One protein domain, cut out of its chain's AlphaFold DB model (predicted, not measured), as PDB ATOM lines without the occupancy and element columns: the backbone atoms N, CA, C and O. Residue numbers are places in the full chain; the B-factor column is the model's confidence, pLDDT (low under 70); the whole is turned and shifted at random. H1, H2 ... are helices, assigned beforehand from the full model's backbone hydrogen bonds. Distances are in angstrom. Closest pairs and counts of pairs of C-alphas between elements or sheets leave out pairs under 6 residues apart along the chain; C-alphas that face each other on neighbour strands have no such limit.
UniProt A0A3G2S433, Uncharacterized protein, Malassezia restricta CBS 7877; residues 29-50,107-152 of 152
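What this domain is: This is residues 29 to 50 and 107 to 152 of the 152 residues of an uncharacterized protein of Malassezia restricta CBS 7877 (UniProt A0A3G2S433). The longest helix, H2, and the shorter H1 pack slantwise on each other as a pair, while H3 is held away from both at the far end of a five-residue link, so that H2, the link and H3 outline a wide, open U. This is a loose model with few contacts: residues 124 to 137 and 142 to 148 stick out free. The printed part has 68 residues with three named helices, in the order H1, H2, H3, and no named strand; its class is all helix. The radius of gyration of the C-alphas is 14.7 A, and the C-alphas span 43 by 31 by 19 A.

How they stand to each other: Start at H2, residues 108 to 125, and then look at H1, residues 32 to 41. They touch, with residues 112 to 119 of H2 alone; the closest C-alphas are those of Leu 32 and His 112, 5.8 A apart. They run the same way at a steep tilt of 42 degrees. H3, residues 131 to 143, is apart from H1 and from H2. In H1, H2 and H3 every O i to N i+4 pair is within hydrogen-bond range.

Where its parts are: Find C-alpha 108 at (29.883, -42.549, -26.973); from there H2 runs 26.0 A to C-alpha 125. H1 begins at C-alpha 32, (35.240, -36.279, -30.969), and covers 14.1 A to C-alpha 41. H3 covers 18.3 A from C-alpha 131 to C-alpha 143 at (55.937, -22.364, -44.250).

The domain as a whole: The C-alphas of Pro 50 and His 143 are the two farthest apart, at 43.7 A. Residues 51 to 106 are not printed, and C-alphas 50 and 107 are 13.7 A apart across this cut. The link from H2 to H3 is tight. Look for low confidence, pLDDT under 70, at residues 46 to 50, 107 and 146 to 152.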
ATOM      1  N   ASP A  29      30.794 -33.947 -38.276       92.25
ATOM      2  CA  ASP A  29      31.664 -34.412 -39.359       92.25
ATOM      3  C   ASP A  29      33.137 -34.541 -38.924       92.25
ATOM      4  O   ASP A  29      33.960 -35.098 -39.656       92.25
ATOM      5  N   PHE A  30      33.495 -34.041 -37.734       90.62
ATOM      6  CA  PHE A  30      34.844 -34.146 -37.180       90.62
ATOM      7  C   PHE A  30      34.924 -35.223 -36.088       90.62
ATOM      8  O   PHE A  30      33.919 -35.579 -35.483       90.62
ATOM      9  N   PRO A  31      36.123 -35.754 -35.788       92.25
ATOM     10  CA  PRO A  31      36.307 -36.652 -34.652       92.25
ATOM     11  C   PRO A  31      35.996 -35.971 -33.311       92.25
ATOM     12  O   PRO A  31      36.290 -34.788 -33.131       92.25
ATOM     13  N   LEU A  32      35.545 -36.756 -32.326       88.31
ATOM     14  CA  LEU A  32      35.240 -36.279 -30.969       88.31
ATOM     15  C   LEU A  32      36.388 -35.468 -30.333       88.31
ATOM     16  O   LEU A  32      36.136 -34.432 -29.721       88.31
ATOM     17  N   ASP A  33      37.650 -35.879 -30.527       89.12
ATOM     18  CA  ASP A  33      38.821 -35.136 -30.021       89.12
ATOM     19  C   ASP A  33      38.905 -33.707 -30.579       89.12
ATOM     20  O   ASP A  33      39.266 -32.772 -29.862       89.12
ATOM     21  N   ALA A  34      38.547 -33.509 -31.851       92.00
ATOM     22  CA  ALA A  34      38.552 -32.188 -32.468       92.00
ATOM     23  C   ALA A  34      37.456 -31.298 -31.864       92.00
ATOM     24  O   ALA A  34      37.721 -30.137 -31.545       92.00
ATOM     25  N   THR A  35      36.265 -31.858 -31.635       92.19
ATOM     26  CA  THR A  35      35.145 -31.180 -30.968       92.19
ATOM     27  C   THR A  35      35.508 -30.782 -29.537       92.19
ATOM     28  O   THR A  35      35.355 -29.618 -29.166       92.19
ATOM     29  N   LEU A  36      36.090 -31.693 -28.753       89.62
ATOM     30  CA  LEU A  36      36.563 -31.410 -27.392       89.62
ATOM     31  C   LEU A  36      37.646 -30.326 -27.379       89.62
ATOM     32  O   LEU A  36      37.565 -29.369 -26.608       89.62
ATOM     33  N   LYS A  37      38.640 -30.429 -28.269       90.31
ATOM     34  CA  LYS A  37      39.715 -29.436 -28.396       90.31
ATOM     35  C   LYS A  37      39.165 -28.053 -28.748       90.31
ATOM     36  O   LYS A  37      39.620 -27.062 -28.180       90.31
ATOM     37  N   TYR A  38      38.179 -27.986 -29.640       93.69
ATOM     38  CA  TYR A  38      37.480 -26.746 -29.966       93.69
ATOM     39  C   TYR A  38      36.768 -26.163 -28.740       93.69
ATOM     40  O   TYR A  38      36.972 -24.994 -28.413       93.69
ATOM     41  N   MET A  39      35.987 -26.973 -28.024       91.75
ATOM     42  CA  MET A  39      35.259 -26.527 -26.834       91.75
ATOM     43  C   MET A  39      36.200 -25.963 -25.765       91.75
ATOM     44  O   MET A  39      35.988 -24.846 -25.297       91.75
ATOM     45  N   VAL A  40      37.295 -26.668 -25.457       90.50
ATOM     46  CA  VAL A  40      38.319 -26.205 -24.505       90.50
ATOM     47  C   VAL A  40      38.972 -24.904 -24.972       90.50
ATOM     48  O   VAL A  40      39.104 -23.968 -24.186       90.50
ATOM     49  N   HIS A  41      39.345 -24.812 -26.251       91.94
ATOM     50  CA  HIS A  41      39.966 -23.612 -26.817       91.94
ATOM     51  C   HIS A  41      39.064 -22.372 -26.700       91.94
ATOM     52  O   HIS A  41      39.557 -21.260 -26.514       91.94
ATOM     53  N   HIS A  42      37.749 -22.562 -26.781       91.50
ATOM     54  CA  HIS A  42      36.758 -21.493 -26.680       91.50
ATOM     55  C   HIS A  42      36.162 -21.325 -25.273       91.50
ATOM     56  O   HIS A  42      35.254 -20.516 -25.099       91.50
ATOM     57  N   GLY A  43      36.667 -22.050 -24.266       88.56
ATOM     58  CA  GLY A  43      36.155 -21.988 -22.893       88.56
ATOM     59  C   GLY A  43      34.700 -22.451 -22.762       88.56
ATOM     60  O   GLY A  43      34.007 -22.040 -21.833       88.56
ATOM     61  N   ILE A  44      34.223 -23.272 -23.701       87.88
ATOM     62  CA  ILE A  44      32.888 -23.862 -23.670       87.88
ATOM     63  C   ILE A  44      32.962 -25.052 -22.725       87.88
ATOM     64  O   ILE A  44      33.514 -26.098 -23.069       87.88
ATOM     65  N   GLU A  45      32.419 -24.887 -21.526       77.12
ATOM     66  CA  GLU A  45      32.340 -25.984 -20.575       77.12
ATOM     67  C   GLU A  45      31.372 -27.050 -21.120       77.12
ATOM     68  O   GLU A  45      30.223 -26.722 -21.449       77.12
ATOM     69  N   PRO A  46      31.809 -28.315 -21.267       68.19
ATOM     70  CA  PRO A  46      30.915 -29.407 -21.611       68.19
ATOM     71  C   PRO A  46      29.979 -29.624 -20.423       68.19
ATOM     72  O   PRO A  46      30.293 -30.347 -19.482       68.19
ATOM     73  N   HIS A  47      28.833 -28.944 -20.431       63.78
ATOM     74  CA  HIS A  47      27.813 -29.094 -19.402       63.78
ATOM     75  C   HIS A  47      27.100 -30.442 -19.606       63.78
ATOM     76  O   HIS A  47      25.974 -30.506 -20.099       63.78
ATOM     77  N   TYR A  48      27.768 -31.530 -19.232       54.88
ATOM     78  CA  TYR A  48      27.232 -32.885 -19.241       54.88
ATOM     79  C   TYR A  48      27.310 -33.494 -17.834       54.88
ATOM     80  O   TYR A  48      28.328 -33.314 -17.159       54.88
ATOM     81  N   PRO A  49      26.274 -34.224 -17.378       56.69
ATOM     82  CA  PRO A  49      25.037 -34.596 -18.082       56.69
ATOM     83  C   PRO A  49      23.980 -33.478 -18.156       56.69
ATOM     84  O   PRO A  49      23.935 -32.610 -17.275       56.69
ATOM     85  N   PRO A  50      23.055 -33.497 -19.141       54.06
ATOM     86  CA  PRO A  50      21.807 -32.755 -19.021       54.06
ATOM     87  C   PRO A  50      21.087 -33.219 -17.749       54.06
ATOM     88  O   PRO A  50      20.863 -34.412 -17.544       54.06
ATOM     89  N   ASP A 107      26.335 -43.653 -23.862       68.44
ATOM     90  CA  ASP A 107      26.720 -43.956 -25.237       68.44
ATOM     91  C   ASP A 107      27.722 -42.909 -25.777       68.44
ATOM     92  O   ASP A 107      27.505 -41.698 -25.670       68.44
ATOM     93  N   ARG A 108      28.826 -43.383 -26.371       72.75
ATOM     94  CA  ARG A 108      29.883 -42.549 -26.973       72.75
ATOM     95  C   ARG A 108      29.379 -41.793 -28.207       72.75
ATOM     96  O   ARG A 108      29.895 -40.724 -28.534       72.75
ATOM     97  N   ASP A 109      28.381 -42.337 -28.895       77.50
ATOM     98  CA  ASP A 109      27.812 -41.707 -30.086       77.50
ATOM     99  C   ASP A 109      26.835 -40.579 -29.702       77.50
ATOM    100  O   ASP A 109      26.803 -39.524 -30.349       77.50
ATOM    101  N   GLU A 110      26.099 -40.742 -28.597       79.69
ATOM    102  CA  GLU A 110      25.241 -39.696 -28.023       79.69
ATOM    103  C   GLU A 110      26.073 -38.536 -27.451       79.69
ATOM    104  O   GLU A 110      25.755 -37.368 -27.698       79.69
ATOM    105  N   GLU A 111      27.180 -38.850 -26.765       82.12
ATOM    106  CA  GLU A 111      28.185 -37.873 -26.324       82.12
ATOM    107  C   GLU A 111      28.632 -36.982 -27.477       82.12
ATOM    108  O   GLU A 111      28.526 -35.751 -27.418       82.12
ATOM    109  N   HIS A 112      29.121 -37.617 -28.541       88.06
ATOM    110  CA  HIS A 112      29.672 -36.902 -29.674       88.06
ATOM    111  C   HIS A 112      28.622 -36.016 -30.332       88.06
ATOM    112  O   HIS A 112      28.887 -34.843 -30.582       88.06
ATOM    113  N   THR A 113      27.415 -36.543 -30.534       89.12
ATOM    114  CA  THR A 113      26.310 -35.797 -31.141       89.12
ATOM    115  C   THR A 113      25.950 -34.555 -30.325       89.12
ATOM    116  O   THR A 113      25.765 -33.473 -30.888       89.12
ATOM    117  N   HIS A 114      25.886 -34.670 -28.995       87.88
ATOM    118  CA  HIS A 114      25.549 -33.546 -28.124       87.88
ATOM    119  C   HIS A 114      26.631 -32.459 -28.125       87.88
ATOM    120  O   HIS A 114      26.336 -31.277 -28.334       87.88
ATOM    121  N   LEU A 115      27.891 -32.856 -27.925       89.44
ATOM    122  CA  LEU A 115      29.023 -31.930 -27.900       89.44
ATOM    123  C   LEU A 115      29.227 -31.262 -29.265       89.44
ATOM    124  O   LEU A 115      29.460 -30.053 -29.333       89.44
ATOM    125  N   ALA A 116      29.054 -32.013 -30.355       92.56
ATOM    126  CA  ALA A 116      29.088 -31.481 -31.712       92.56
ATOM    127  C   ALA A 116      28.000 -30.425 -31.929       92.56
ATOM    128  O   ALA A 116      28.291 -29.343 -32.436       92.56
ATOM    129  N   ALA A 117      26.766 -30.675 -31.482       92.12
ATOM    130  CA  ALA A 117      25.683 -29.702 -31.600       92.12
ATOM    131  C   ALA A 117      25.992 -28.391 -30.852       92.12
ATOM    132  O   ALA A 117      25.742 -27.299 -31.375       92.12
ATOM    133  N   MET A 118      26.577 -28.474 -29.651       92.25
ATOM    134  CA  MET A 118      27.026 -27.297 -28.902       92.25
ATOM    135  C   MET A 118      28.130 -26.530 -29.641       92.25
ATOM    136  O   MET A 118      28.031 -25.309 -29.792       92.25
ATOM    137  N   ALA A 119      29.154 -27.236 -30.124       93.50
ATOM    138  CA  ALA A 119      30.275 -26.645 -30.851       93.50
ATOM    139  C   ALA A 119      29.824 -25.980 -32.162       93.50
ATOM    140  O   ALA A 119      30.176 -24.828 -32.410       93.50
ATOM    141  N   THR A 120      28.971 -26.643 -32.946       94.44
ATOM    142  CA  THR A 120      28.361 -26.097 -34.168       94.44
ATOM    143  C   THR A 120      27.584 -24.823 -33.891       94.44
ATOM    144  O   THR A 120      27.781 -23.816 -34.572       94.44
ATOM    145  N   LYS A 121      26.720 -24.830 -32.871       92.88
ATOM    146  CA  LYS A 121      25.948 -23.641 -32.498       92.88
ATOM    147  C   LYS A 121      26.869 -22.477 -32.136       92.88
ATOM    148  O   LYS A 121      26.617 -21.353 -32.560       92.88
ATOM    149  N   HIS A 122      27.922 -22.744 -31.365       93.94
ATOM    150  CA  HIS A 122      28.891 -21.722 -30.994       93.94
ATOM    151  C   HIS A 122      29.648 -21.194 -32.219       93.94
ATOM    152  O   HIS A 122      29.672 -19.985 -32.431       93.94
ATOM    153  N   TYR A 123      30.196 -22.071 -33.061       93.25
ATOM    154  CA  TYR A 123      30.948 -21.683 -34.255       93.25
ATOM    155  C   TYR A 123      30.128 -20.797 -35.195       93.25
ATOM    156  O   TYR A 123      30.584 -19.725 -35.580       93.25
ATOM    157  N   ASN A 124      28.887 -21.193 -35.483       91.38
ATOM    158  CA  ASN A 124      27.994 -20.441 -36.365       91.38
ATOM    159  C   ASN A 124      27.513 -19.111 -35.754       91.38
ATOM    160  O   ASN A 124      26.972 -18.272 -36.470       91.38
ATOM    161  N   SER A 125      27.696 -18.903 -34.444       90.94
ATOM    162  CA  SER A 125      27.400 -17.627 -33.779       90.94
ATOM    163  C   SER A 125      28.554 -16.620 -33.835       90.94
ATOM    164  O   SER A 125      28.351 -15.441 -33.540       90.94
ATOM    165  N   LEU A 126      29.762 -17.063 -34.200       89.31
ATOM    166  CA  LEU A 126      30.924 -16.188 -34.302       89.31
ATOM    167  C   LEU A 126      30.856 -15.347 -35.585       89.31
ATOM    168  O   LEU A 126      30.380 -15.822 -36.618       89.31
ATOM    169  N   PRO A 127      31.353 -14.096 -35.557       89.81
ATOM    170  CA  PRO A 127      31.462 -13.307 -36.772       89.81
ATOM    171  C   PRO A 127      32.388 -14.014 -37.773       89.81
ATOM    172  O   PRO A 127      33.412 -14.570 -37.358       89.81
ATOM    173  N   PRO A 128      32.084 -13.958 -39.083       86.19
ATOM    174  CA  PRO A 128      32.958 -14.523 -40.097       86.19
ATOM    175  C   PRO A 128      34.385 -13.975 -39.957       86.19
ATOM    176  O   PRO A 128      34.569 -12.755 -39.838       86.19
ATOM    177  N   PRO A 129      35.407 -14.846 -39.948       87.81
ATOM    178  CA  PRO A 129      36.782 -14.402 -39.844       87.81
ATOM    179  C   PRO A 129      37.174 -13.596 -41.085       87.81
ATOM    180  O   PRO A 129      36.666 -13.806 -42.187       87.81
ATOM    181  N   LYS A 130      38.128 -12.679 -40.919       93.12
ATOM    182  CA  LYS A 130      38.708 -11.958 -42.054       93.12
ATOM    183  C   LYS A 130      39.497 -12.939 -42.917       93.12
ATOM    184  O   LYS A 130      40.417 -13.606 -42.437       93.12
ATOM    185  N   GLU A 131      39.147 -12.999 -44.196       91.69
ATOM    186  CA  GLU A 131      39.728 -13.949 -45.147       91.69
ATOM    187  C   GLU A 131      41.250 -13.786 -45.258       91.69
ATOM    188  O   GLU A 131      41.991 -14.754 -45.101       91.69
ATOM    189  N   ILE A 132      41.727 -12.547 -45.428       95.19
ATOM    190  CA  ILE A 132      43.158 -12.242 -45.583       95.19
ATOM    191  C   ILE A 132      43.957 -12.720 -44.363       95.19
ATOM    192  O   ILE A 132      44.969 -13.401 -44.524       95.19
ATOM    193  N   ASP A 133      43.483 -12.424 -43.149       93.94
ATOM    194  CA  ASP A 133      44.157 -12.831 -41.910       93.94
ATOM    195  C   ASP A 133      44.213 -14.363 -41.791       93.94
ATOM    196  O   ASP A 133      45.232 -14.937 -41.396       93.94
ATOM    197  N   THR A 134      43.135 -15.039 -42.197       92.06
ATOM    198  CA  THR A 134      43.040 -16.504 -42.199       92.06
ATOM    199  C   THR A 134      44.041 -17.126 -43.173       92.06
ATOM    200  O   THR A 134      44.788 -18.029 -42.788       92.06
ATOM    201  N   ILE A 135      44.112 -16.613 -44.407       93.69
ATOM    202  CA  ILE A 135      45.033 -17.086 -45.450       93.69
ATOM    203  C   ILE A 135      46.488 -16.854 -45.034       93.69
ATOM    204  O   ILE A 135      47.301 -17.776 -45.107       93.69
ATOM    205  N   VAL A 136      46.830 -15.655 -44.554       95.00
ATOM    206  CA  VAL A 136      48.198 -15.330 -44.120       95.00
ATOM    207  C   VAL A 136      48.627 -16.236 -42.966       95.00
ATOM    208  O   VAL A 136      49.718 -16.806 -43.003       95.00
ATOM    209  N   ASN A 137      47.759 -16.444 -41.971       90.69
ATOM    210  CA  ASN A 137      48.057 -17.324 -40.843       90.69
ATOM    211  C   ASN A 137      48.177 -18.802 -41.262       90.69
ATOM    212  O   ASN A 137      48.960 -19.558 -40.685       90.69
ATOM    213  N   PHE A 138      47.410 -19.240 -42.262       92.56
ATOM    214  CA  PHE A 138      47.556 -20.571 -42.848       92.56
ATOM    215  C   PHE A 138      48.900 -20.727 -43.571       92.56
ATOM    216  O   PHE A 138      49.661 -21.638 -43.248       92.56
ATOM    217  N   LEU A 139      49.248 -19.808 -44.479       93.62
ATOM    218  CA  LEU A 139      50.517 -19.839 -45.218       93.62
ATOM    219  C   LEU A 139      51.728 -19.797 -44.284       93.62
ATOM    220  O   LEU A 139      52.696 -20.525 -44.495       93.62
ATOM    221  N   HIS A 140      51.660 -18.989 -43.226       92.50
ATOM    222  CA  HIS A 140      52.710 -18.921 -42.217       92.50
ATOM    223  C   HIS A 140      52.905 -20.264 -41.493       92.50
ATOM    224  O   HIS A 140      54.041 -20.705 -41.318       92.50
ATOM    225  N   ARG A 141      51.815 -20.957 -41.126       88.62
ATOM    226  CA  ARG A 141      51.875 -22.307 -40.530       88.62
ATOM    227  C   ARG A 141      52.437 -23.347 -41.503       88.62
ATOM    228  O   ARG A 141      53.306 -24.127 -41.119       88.62
ATOM    229  N   CYS A 142      52.024 -23.304 -42.770       87.44
ATOM    230  CA  CYS A 142      52.566 -24.171 -43.820       87.44
ATOM    231  C   CYS A 142      54.071 -23.955 -44.028       87.44
ATOM    232  O   CYS A 142      54.826 -24.921 -44.109       87.44
ATOM    233  N   HIS A 143      54.524 -22.698 -44.068       88.31
ATOM    234  CA  HIS A 143      55.937 -22.364 -44.250       88.31
ATOM    235  C   HIS A 143      56.813 -22.861 -43.092       88.31
ATOM    236  O   HIS A 143      57.934 -23.313 -43.313       88.31
ATOM    237  N   ARG A 144      56.294 -22.821 -41.859       87.62
ATOM    238  CA  ARG A 144      57.000 -23.298 -40.661       87.62
ATOM    239  C   ARG A 144      57.010 -24.821 -40.510       87.62
ATOM    240  O   ARG A 144      57.682 -25.321 -39.613       87.62
ATOM    241  N   GLY A 145      56.305 -25.549 -41.378       72.56
ATOM    242  CA  GLY A 145      56.243 -27.005 -41.334       72.56
ATOM    243  C   GLY A 145      55.502 -27.544 -40.112       72.56
ATOM    244  O   GLY A 145      55.829 -28.642 -39.663       72.56
ATOM    245  N   ASP A 146      54.527 -26.794 -39.576       66.75
ATOM    246  CA  ASP A 146      53.685 -27.281 -38.480       66.75
ATOM    247  C   ASP A 146      53.020 -28.595 -38.911       66.75
ATOM    248  O   ASP A 146      52.148 -28.640 -39.782       66.75
ATOM    249  N   SER A 147      53.446 -29.698 -38.293       57.59
ATOM    250  CA  SER A 147      52.985 -31.061 -38.581       57.59
ATOM    251  C   SER A 147      51.506 -31.289 -38.259       57.59
ATOM    252  O   SER A 147      50.983 -32.359 -38.548       57.59
ATOM    253  N   LEU A 148      50.830 -30.286 -37.694       56.84
ATOM    254  CA  LEU A 148      49.407 -30.280 -37.359       56.84
ATOM    255  C   LEU A 148      48.488 -30.278 -38.597       56.84
ATOM    256  O   LEU A 148      47.302 -30.551 -38.467       56.84
ATOM    257  N   LEU A 149      49.027 -30.001 -39.791       56.38
ATOM    258  CA  LEU A 149      48.312 -30.103 -41.075       56.38
ATOM    259  C   LEU A 149      48.571 -31.424 -41.821       56.38
ATOM    260  O   LEU A 149      48.057 -31.620 -42.922       56.38
ATOM    261  N   LYS A 150      49.379 -32.334 -41.260       50.38
ATOM    262  CA  LYS A 150      49.569 -33.668 -41.837       50.38
ATOM    263  C   LYS A 150      48.402 -34.551 -41.413       50.38
ATOM    264  O   LYS A 150      48.449 -35.172 -40.357       50.38
ATOM    265  N   PHE A 151      47.363 -34.598 -42.239       47.88
ATOM    266  CA  PHE A 151      46.382 -35.677 -42.185       47.88
ATOM    267  C   PHE A 151      47.116 -36.970 -42.571       47.88
ATOM    268  O   PHE A 151      47.474 -37.144 -43.736       47.88
ATOM    269  N   SER A 152      47.435 -37.809 -41.585       38.84
ATOM    270  CA  SER A 152      48.028 -39.136 -41.781       38.84
ATOM    271  C   SER A 152      47.118 -40.212 -41.229       38.84
ATOM    272  O   SER A 152      46.355 -39.908 -40.287       38.84
TER     273      SER A 152